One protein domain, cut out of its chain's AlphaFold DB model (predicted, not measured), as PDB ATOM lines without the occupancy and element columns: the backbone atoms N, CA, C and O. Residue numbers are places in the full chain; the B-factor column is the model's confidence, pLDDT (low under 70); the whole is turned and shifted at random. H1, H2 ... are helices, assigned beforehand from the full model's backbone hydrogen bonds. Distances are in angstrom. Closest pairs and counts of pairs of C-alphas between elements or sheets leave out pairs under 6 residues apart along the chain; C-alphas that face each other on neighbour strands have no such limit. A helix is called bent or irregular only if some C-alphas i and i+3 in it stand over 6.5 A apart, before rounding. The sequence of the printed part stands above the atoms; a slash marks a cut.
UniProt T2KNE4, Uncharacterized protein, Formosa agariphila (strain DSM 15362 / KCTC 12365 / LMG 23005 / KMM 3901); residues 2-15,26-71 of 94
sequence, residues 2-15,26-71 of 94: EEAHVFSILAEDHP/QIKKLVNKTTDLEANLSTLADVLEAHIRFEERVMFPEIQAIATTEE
ATOM      1  N   GLU A   2     -16.079   3.700   3.883       78.44
ATOM      2  CA  GLU A   2     -15.122   2.585   3.833       78.44
ATOM      3  C   GLU A   2     -15.206   1.695   5.076       78.44
ATOM      4  O   GLU A   2     -15.313   0.481   4.945       78.44
ATOM      5  N   GLU A   3     -15.277   2.274   6.282       85.00
ATOM      6  CA  GLU A   3     -15.347   1.496   7.535       85.00
ATOM      7  C   GLU A   3     -16.527   0.513   7.603       85.00
ATOM      8  O   GLU A   3     -16.419  -0.536   8.236       85.00
ATOM      9  N   ALA A   4     -17.654   0.852   6.971       86.19
ATOM     10  CA  ALA A   4     -18.878   0.058   7.032       86.19
ATOM     11  C   ALA A   4     -18.934  -1.040   5.958       86.19
ATOM     12  O   ALA A   4     -19.495  -2.106   6.215       86.19
ATOM     13  N   HIS A   5     -18.350  -0.793   4.781       85.81
ATOM     14  CA  HIS A   5     -18.544  -1.644   3.600       85.81
ATOM     15  C   HIS A   5     -17.252  -2.249   3.045       85.81
ATOM     16  O   HIS A   5     -17.265  -3.389   2.601       85.81
ATOM     17  N   VAL A   6     -16.136  -1.517   3.086       87.50
ATOM     18  CA  VAL A   6     -14.858  -1.958   2.506       87.50
ATOM     19  C   VAL A   6     -14.002  -2.620   3.582       87.50
ATOM     20  O   VAL A   6     -13.585  -3.768   3.448       87.50
ATOM     21  N   PHE A   7     -13.793  -1.944   4.714       91.19
ATOM     22  CA  PHE A   7     -12.946  -2.471   5.788       91.19
ATOM     23  C   PHE A   7     -13.594  -3.642   6.530       91.19
ATOM     24  O   PHE A   7     -12.890  -4.411   7.181       91.19
ATOM     25  N   SER A   8     -14.920  -3.780   6.455       90.88
ATOM     26  CA  SER A   8     -15.674  -4.859   7.099       90.88
ATOM     27  C   SER A   8     -15.443  -6.233   6.460       90.88
ATOM     28  O   SER A   8     -15.714  -7.233   7.120       90.88
ATOM     29  N   ILE A   9     -14.879  -6.283   5.246       91.50
ATOM     30  CA  ILE A   9     -14.429  -7.520   4.582       91.50
ATOM     31  C   ILE A   9     -13.252  -8.150   5.341       91.50
ATOM     32  O   ILE A   9     -13.101  -9.370   5.386       91.50
ATOM     33  N   LEU A  10     -12.428  -7.329   5.998       92.19
ATOM     34  CA  LEU A  10     -11.393  -7.809   6.904       92.19
ATOM     35  C   LEU A  10     -11.990  -8.134   8.279       92.19
ATOM     36  O   LEU A  10     -12.819  -7.392   8.824       92.19
ATOM     37  N   ALA A  11     -11.489  -9.209   8.893       92.69
ATOM     38  CA  ALA A  11     -11.822  -9.565  10.270       92.69
ATOM     39  C   ALA A  11     -11.586  -8.383  11.232       92.69
ATOM     40  O   ALA A  11     -10.733  -7.525  11.002       92.69
ATOM     41  N   GLU A  12     -12.356  -8.318  12.317       91.00
ATOM     42  CA  GLU A  12     -12.322  -7.183  13.252       91.00
ATOM     43  C   GLU A  12     -10.957  -6.998  13.929       91.00
ATOM     44  O   GLU A  12     -10.537  -5.871  14.184       91.00
ATOM     45  N   ASP A  13     -10.239  -8.096  14.152       93.75
ATOM     46  CA  ASP A  13      -8.888  -8.126  14.705       93.75
ATOM     47  C   ASP A  13      -7.784  -8.039  13.635       93.75
ATOM     48  O   ASP A  13      -6.595  -8.080  13.968       93.75
ATOM     49  N   HIS A  14      -8.145  -7.884  12.355       96.81
ATOM     50  CA  HIS A  14      -7.170  -7.812  11.275       96.81
ATOM     51  C   HIS A  14      -6.287  -6.558  11.423       96.81
ATOM     52  O   HIS A  14      -6.815  -5.439  11.489       96.81
ATOM     53  N   PRO A  15      -4.945  -6.687  11.393       97.06
ATOM     54  CA  PRO A  15      -4.036  -5.566  11.634       97.06
ATOM     55  C   PRO A  15      -4.280  -4.359  10.722       97.06
ATOM     56  O   PRO A  15      -4.292  -3.225  11.199       97.06
ATOM     57  N   GLN A  26      -6.952   9.779  13.632       97.19
ATOM     58  CA  GLN A  26      -5.875  10.765  13.616       97.19
ATOM     59  C   GLN A  26      -6.167  11.903  12.634       97.19
ATOM     60  O   GLN A  26      -6.100  13.067  13.034       97.19
ATOM     61  N   ILE A  27      -6.556  11.587  11.398       97.62
ATOM     62  CA  ILE A  27      -6.942  12.571  10.377       97.62
ATOM     63  C   ILE A  27      -8.092  13.431  10.897       97.62
ATOM     64  O   ILE A  27      -7.996  14.656  10.910       97.62
ATOM     65  N   LYS A  28      -9.144  12.812  11.448       96.62
ATOM     66  CA  LYS A  28     -10.281  13.534  12.031       96.62
ATOM     67  C   LYS A  28      -9.852  14.480  13.152       96.62
ATOM     68  O   LYS A  28     -10.380  15.585  13.258       96.62
ATOM     69  N   LYS A  29      -8.897  14.082  13.994       96.25
ATOM     70  CA  LYS A  29      -8.351  14.956  15.042       96.25
ATOM     71  C   LYS A  29      -7.607  16.154  14.447       96.25
ATOM     72  O   LYS A  29      -7.788  17.262  14.944       96.25
ATOM     73  N   LEU A  30      -6.796  15.936  13.412       96.25
ATOM     74  CA  LEU A  30      -6.044  16.993  12.730       96.25
ATOM     75  C   LEU A  30      -6.983  17.981  12.026       96.25
ATOM     76  O   LEU A  30      -6.836  19.184  12.208       96.25
ATOM     77  N   VAL A  31      -8.008  17.491  11.323       95.88
ATOM     78  CA  VAL A  31      -9.023  18.332  10.659       95.88
ATOM     79  C   VAL A  31      -9.770  19.224  11.656       95.88
ATOM     80  O   VAL A  31     -10.042  20.384  11.369       95.88
ATOM     81  N   ASN A  32     -10.077  18.711  12.850       95.94
ATOM     82  CA  ASN A  32     -10.808  19.467  13.872       95.94
ATOM     83  C   ASN A  32      -9.916  20.382  14.734       95.94
ATOM     84  O   ASN A  32     -10.426  21.063  15.628       95.94
ATOM     85  N   LYS A  33      -8.594  20.396  14.526       94.38
ATOM     86  CA  LYS A  33      -7.684  21.236  15.311       94.38
ATOM     87  C   LYS A  33      -7.757  22.690  14.827       94.38
ATOM     88  O   LYS A  33      -7.541  22.977  13.656       94.38
ATOM     89  N   THR A  34      -8.001  23.616  15.754       92.69
ATOM     90  CA  THR A  34      -8.152  25.057  15.470       92.69
ATOM     91  C   THR A  34      -6.943  25.906  15.880       92.69
ATOM     92  O   THR A  34      -6.969  27.127  15.736       92.69
ATOM     93  N   THR A  35      -5.875  25.281  16.386       94.00
ATOM     94  CA  THR A  35      -4.632  25.948  16.811       94.00
ATOM     95  C   THR A  35      -3.441  25.478  15.982       94.00
ATOM     96  O   THR A  35      -3.436  24.355  15.474       94.00
ATOM     97  N   ASP A  36      -2.407  26.320  15.883       93.19
ATOM     98  CA  ASP A  36      -1.176  26.050  15.120       93.19
ATOM     99  C   ASP A  36      -1.463  25.649  13.664       93.19
ATOM    100  O   ASP A  36      -0.922  24.663  13.167       93.19
ATOM    101  N   LEU A  37      -2.369  26.385  13.005       93.62
ATOM    102  CA  LEU A  37      -2.984  25.980  11.736       93.62
ATOM    103  C   LEU A  37      -1.966  25.610  10.655       93.62
ATOM    104  O   LEU A  37      -2.129  24.575  10.028       93.62
ATOM    105  N   GLU A  38      -0.906  26.393  10.465       94.44
ATOM    106  CA  GLU A  38       0.117  26.111   9.450       94.44
ATOM    107  C   GLU A  38       0.814  24.761   9.692       94.44
ATOM    108  O   GLU A  38       0.830  23.892   8.821       94.44
ATOM    109  N   ALA A  39       1.306  24.534  10.914       95.06
ATOM    110  CA  ALA A  39       1.943  23.272  11.284       95.06
ATOM    111  C   ALA A  39       0.952  22.094  11.247       95.06
ATOM    112  O   ALA A  39       1.306  20.982  10.848       95.06
ATOM    113  N   ASN A  40      -0.299  22.337  11.644       96.69
ATOM    114  CA  ASN A  40      -1.359  21.339  11.612       96.69
ATOM    115  C   ASN A  40      -1.733  20.942  10.181       96.69
ATOM    116  O   ASN A  40      -1.895  19.757   9.921       96.69
ATOM    117  N   LEU A  41      -1.833  21.905   9.262       96.31
ATOM    118  CA  LEU A  41      -2.126  21.660   7.851       96.31
ATOM    119  C   LEU A  41      -0.992  20.892   7.171       96.31
ATOM    120  O   LEU A  41      -1.271  19.940   6.452       96.31
ATOM    121  N   SER A  42       0.270  21.232   7.458       96.50
ATOM    122  CA  SER A  42       1.417  20.448   6.976       96.50
ATOM    123  C   SER A  42       1.355  19.004   7.481       96.50
ATOM    124  O   SER A  42       1.467  18.069   6.700       96.50
ATOM    125  N   THR A  43       1.095  18.815   8.779       97.19
ATOM    126  CA  THR A  43       0.970  17.471   9.368       97.19
ATOM    127  C   THR A  43      -0.213  16.705   8.775       97.19
ATOM    128  O   THR A  43      -0.120  15.506   8.534       97.19
ATOM    129  N   LEU A  44      -1.343  17.382   8.552       97.44
ATOM    130  CA  LEU A  44      -2.522  16.794   7.930       97.44
ATOM    131  C   LEU A  44      -2.214  16.325   6.509       97.44
ATOM    132  O   LEU A  44      -2.613  15.217   6.169       97.44
ATOM    133  N   ALA A  45      -1.499  17.125   5.713       96.94
ATOM    134  CA  ALA A  45      -1.100  16.750   4.361       96.94
ATOM    135  C   ALA A  45      -0.245  15.473   4.362       96.94
ATOM    136  O   ALA A  45      -0.588  14.519   3.666       96.94
ATOM    137  N   ASP A  46       0.786  15.415   5.210       97.69
ATOM    138  CA  ASP A  46       1.676  14.252   5.306       97.69
ATOM    139  C   ASP A  46       0.923  12.983   5.742       97.69
ATOM    140  O   ASP A  46       1.098  11.905   5.171       97.69
ATOM    141  N   VAL A  47       0.064  13.104   6.761       97.81
ATOM    142  CA  VAL A  47      -0.717  11.977   7.295       97.81
ATOM    143  C   VAL A  47      -1.750  11.496   6.281       97.81
ATOM    144  O   VAL A  47      -1.927  10.291   6.125       97.81
ATOM    145  N   LEU A  48      -2.421  12.417   5.587       97.50
ATOM    146  CA  LEU A  48      -3.419  12.075   4.582       97.50
ATOM    147  C   LEU A  48      -2.774  11.399   3.366       97.50
ATOM    148  O   LEU A  48      -3.282  10.383   2.905       97.50
ATOM    149  N   GLU A  49      -1.633  11.901   2.883       97.81
ATOM    150  CA  GLU A  49      -0.898  11.256   1.786       97.81
ATOM    151  C   GLU A  49      -0.441   9.843   2.174       97.81
ATOM    152  O   GLU A  49      -0.573   8.903   1.384       97.81
ATOM    153  N   ALA A  50       0.088   9.674   3.388       97.75
ATOM    154  CA  ALA A  50       0.507   8.369   3.887       97.75
ATOM    155  C   ALA A  50      -0.669   7.384   3.969       97.75
ATOM    156  O   ALA A  50      -0.525   6.238   3.545       97.75
ATOM    157  N   HIS A  51      -1.817   7.850   4.459       97.81
ATOM    158  CA  HIS A  51      -3.041   7.066   4.563       97.81
ATOM    159  C   HIS A  51      -3.558   6.619   3.186       97.81
ATOM    160  O   HIS A  51      -3.708   5.422   2.963       97.81
ATOM    161  N   ILE A  52      -3.686   7.536   2.217       95.88
ATOM    162  CA  ILE A  52      -4.114   7.204   0.843       95.88
ATOM    163  C   ILE A  52      -3.181   6.156   0.220       95.88
ATOM    164  O   ILE A  52      -3.623   5.160  -0.346       95.88
ATOM    165  N   ARG A  53      -1.859   6.329   0.360       97.50
ATOM    166  CA  ARG A  53      -0.890   5.355  -0.169       97.50
ATOM    167  C   ARG A  53      -1.001   3.993   0.504       97.50
ATOM    168  O   ARG A  53      -0.775   2.982  -0.159       97.50
ATOM    169  N   PHE A  54      -1.262   3.961   1.807       97.94
ATOM    170  CA  PHE A  54      -1.481   2.723   2.545       97.94
ATOM    171  C   PHE A  54      -2.726   1.998   2.029       97.94
ATOM    172  O   PHE A  54      -2.661   0.800   1.742       97.94
ATOM    173  N   GLU A  55      -3.821   2.729   1.847       95.94
ATOM    174  CA  GLU A  55      -5.058   2.184   1.309       95.94
ATOM    175  C   GLU A  55      -4.850   1.598  -0.091       95.94
ATOM    176  O   GLU A  55      -5.062   0.403  -0.300       95.94
ATOM    177  N   GLU A  56      -4.312   2.391  -1.017       95.06
ATOM    178  CA  GLU A  56      -4.132   1.999  -2.418       95.06
ATOM    179  C   GLU A  56      -3.136   0.853  -2.620       95.06
ATOM    180  O   GLU A  56      -3.325   0.001  -3.488       95.06
ATOM    181  N   ARG A  57      -2.026   0.848  -1.871       96.88
ATOM    182  CA  ARG A  57      -0.896  -0.059  -2.149       96.88
ATOM    183  C   ARG A  57      -0.858  -1.285  -1.258       96.88
ATOM    184  O   ARG A  57      -0.125  -2.217  -1.579       96.88
ATOM    185  N   VAL A  58      -1.573  -1.263  -0.137       96.81
ATOM    186  CA  VAL A  58      -1.524  -2.335   0.860       96.81
ATOM    187  C   VAL A  58      -2.925  -2.837   1.157       96.81
ATOM    188  O   VAL A  58      -3.215  -3.995   0.884       96.81
ATOM    189  N   MET A  59      -3.811  -1.992   1.681       95.75
ATOM    190  CA  MET A  59      -5.103  -2.472   2.168       95.75
ATOM    191  C   MET A  59      -6.027  -2.952   1.046       95.75
ATOM    192  O   MET A  59      -6.558  -4.057   1.143       95.75
ATOM    193  N   PHE A  60      -6.236  -2.158  -0.003       93.88
ATOM    194  CA  PHE A  60      -7.160  -2.526  -1.076       93.88
ATOM    195  C   PHE A  60      -6.706  -3.765  -1.856       93.88
ATOM    196  O   PHE A  60      -7.553  -4.630  -2.074       93.88
ATOM    197  N   PRO A  61      -5.414  -3.945  -2.198       94.56
ATOM    198  CA  PRO A  61      -4.948  -5.198  -2.788       94.56
ATOM    199  C   PRO A  61      -5.217  -6.426  -1.906       94.56
ATOM    200  O   PRO A  61      -5.636  -7.464  -2.412       94.56
ATOM    201  N   GLU A  62      -5.020  -6.310  -0.589       94.81
ATOM    202  CA  GLU A  62      -5.284  -7.404   0.356       94.81
ATOM    203  C   GLU A  62      -6.781  -7.723   0.452       94.81
ATOM    204  O   GLU A  62      -7.167  -8.890   0.437       94.81
ATOM    205  N   ILE A  63      -7.641  -6.698   0.472       92.88
ATOM    206  CA  ILE A  63      -9.099  -6.870   0.420       92.88
ATOM    207  C   ILE A  63      -9.511  -7.542  -0.893       92.88
ATOM    208  O   ILE A  63     -10.263  -8.513  -0.871       92.88
ATOM    209  N   GLN A  64      -8.989  -7.091  -2.034       91.31
ATOM    210  CA  GLN A  64      -9.284  -7.677  -3.344       91.31
ATOM    211  C   GLN A  64      -8.858  -9.146  -3.448       91.31
ATOM    212  O   GLN A  64      -9.513  -9.919  -4.142       91.31
ATOM    213  N   ALA A  65      -7.781  -9.544  -2.765       92.62
ATOM    214  CA  ALA A  65      -7.303 -10.922  -2.772       92.62
ATOM    215  C   ALA A  65      -8.239 -11.897  -2.034       92.62
ATOM    216  O   ALA A  65      -8.219 -13.094  -2.333       92.62
ATOM    217  N   ILE A  66      -9.039 -11.406  -1.082       91.62
ATOM    218  CA  ILE A  66      -9.935 -12.233  -0.258       91.62
ATOM    219  C   ILE A  66     -11.421 -12.030  -0.564       91.62
ATOM    220  O   ILE A  66     -12.218 -12.917  -0.263       91.62
ATOM    221  N   ALA A  67     -11.796 -10.883  -1.135       90.75
ATOM    222  CA  ALA A  67     -13.182 -10.521  -1.388       90.75
ATOM    223  C   ALA A  67     -13.822 -11.431  -2.441       90.75
ATOM    224  O   ALA A  67     -13.230 -11.771  -3.471       90.75
ATOM    225  N   THR A  68     -15.075 -11.793  -2.201       92.19
ATOM    226  CA  THR A  68     -15.908 -12.491  -3.176       92.19
ATOM    227  C   THR A  68     -16.363 -11.545  -4.289       92.19
ATOM    228  O   THR A  68     -16.378 -10.322  -4.143       92.19
ATOM    229  N   THR A  69     -16.792 -12.108  -5.421       89.50
ATOM    230  CA  THR A  69     -17.368 -11.320  -6.522       89.50
ATOM    231  C   THR A  69     -18.602 -10.526  -6.079       89.50
ATOM    232  O   THR A  69     -18.803  -9.405  -6.535       89.50
ATOM    233  N   GLU A  70     -19.408 -11.085  -5.176       88.69
ATOM    234  CA  GLU A  70     -20.605 -10.435  -4.629       88.69
ATOM    235  C   GLU A  70     -20.233  -9.234  -3.748       88.69
ATOM    236  O   GLU A  70     -20.803  -8.157  -3.915       88.69
ATOM    237  N   GLU A  71     -19.231  -9.380  -2.875       88.44
ATOM    238  CA  GLU A  71     -18.707  -8.276  -2.057       88.44
ATOM    239  C   GLU A  71     -18.070  -7.180  -2.917       88.44
ATOM    240  O   GLU A  71     -18.309  -6.001  -2.669       88.44
TER     241      GLU A  71
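This is residues 2 to 15 and 26 to 71 of the 94 residues of an uncharacterized protein of Formosa agariphila (strain DSM 15362 / KCTC 12365 / LMG 23005 / KMM 3901) (UniProt T2KNE4). One long helix, H3, makes a rod with a kink in it; the short helix H2 folds back beside its first part as a helical hairpin, and a separate piece of chain holding the very short helix H1 lies toward the other end of the rod. The printed part has 60 residues with three named helices, in the order H1, H2, H3, and no named strand: the class is all helix. It is loose, with a radius of gyration of the C-alphas of 14.9 A, and spans 45 by 19 by 19 A.

H3, residues 37 to 66, measures 40.6 A from C-alpha 37 at (-2.984, 25.980, 11.736) to C-alpha 66 at (-9.935, -12.233, -0.258). It has a kink of 28 degrees near residue 54 and is only just irregular, with C-alphas 57 and 60 6.8 A apart. H2, residues 26 to 31, measures 8.7 A. H1, residues 2 to 5, begins at C-alpha 2 at (-15.122, 2.585, 3.833) and measures 5.4 A.

H3 touches H2 with residues 40 to 48 alone. Their closest C-alphas, those of Leu 30 and Leu 44, are 6.0 A apart. The two helices form a hairpin and run opposite ways at a steep tilt of 42 degrees. H1 is apart from H3 and from H2. Every O i to N i+4 pair is within hydrogen-bond range in H2, and 24 of 26 are in H3; H1 is too short for such a pair.

The C-alphas farthest apart, those of Asp 36 and Thr 69, are 46.1 A from each other. Residues 16 to 25 are not printed, and C-alphas 15 and 26 stand 16.6 A apart across this cut, which falls in the link from H1 to H2. The link from H2 to H3 is tight. Residues 34 to 39, of which 37 to 39 belong to H3, stand free. The mean pLDDT of the printed part is 93.9, and no printed residue is under 70.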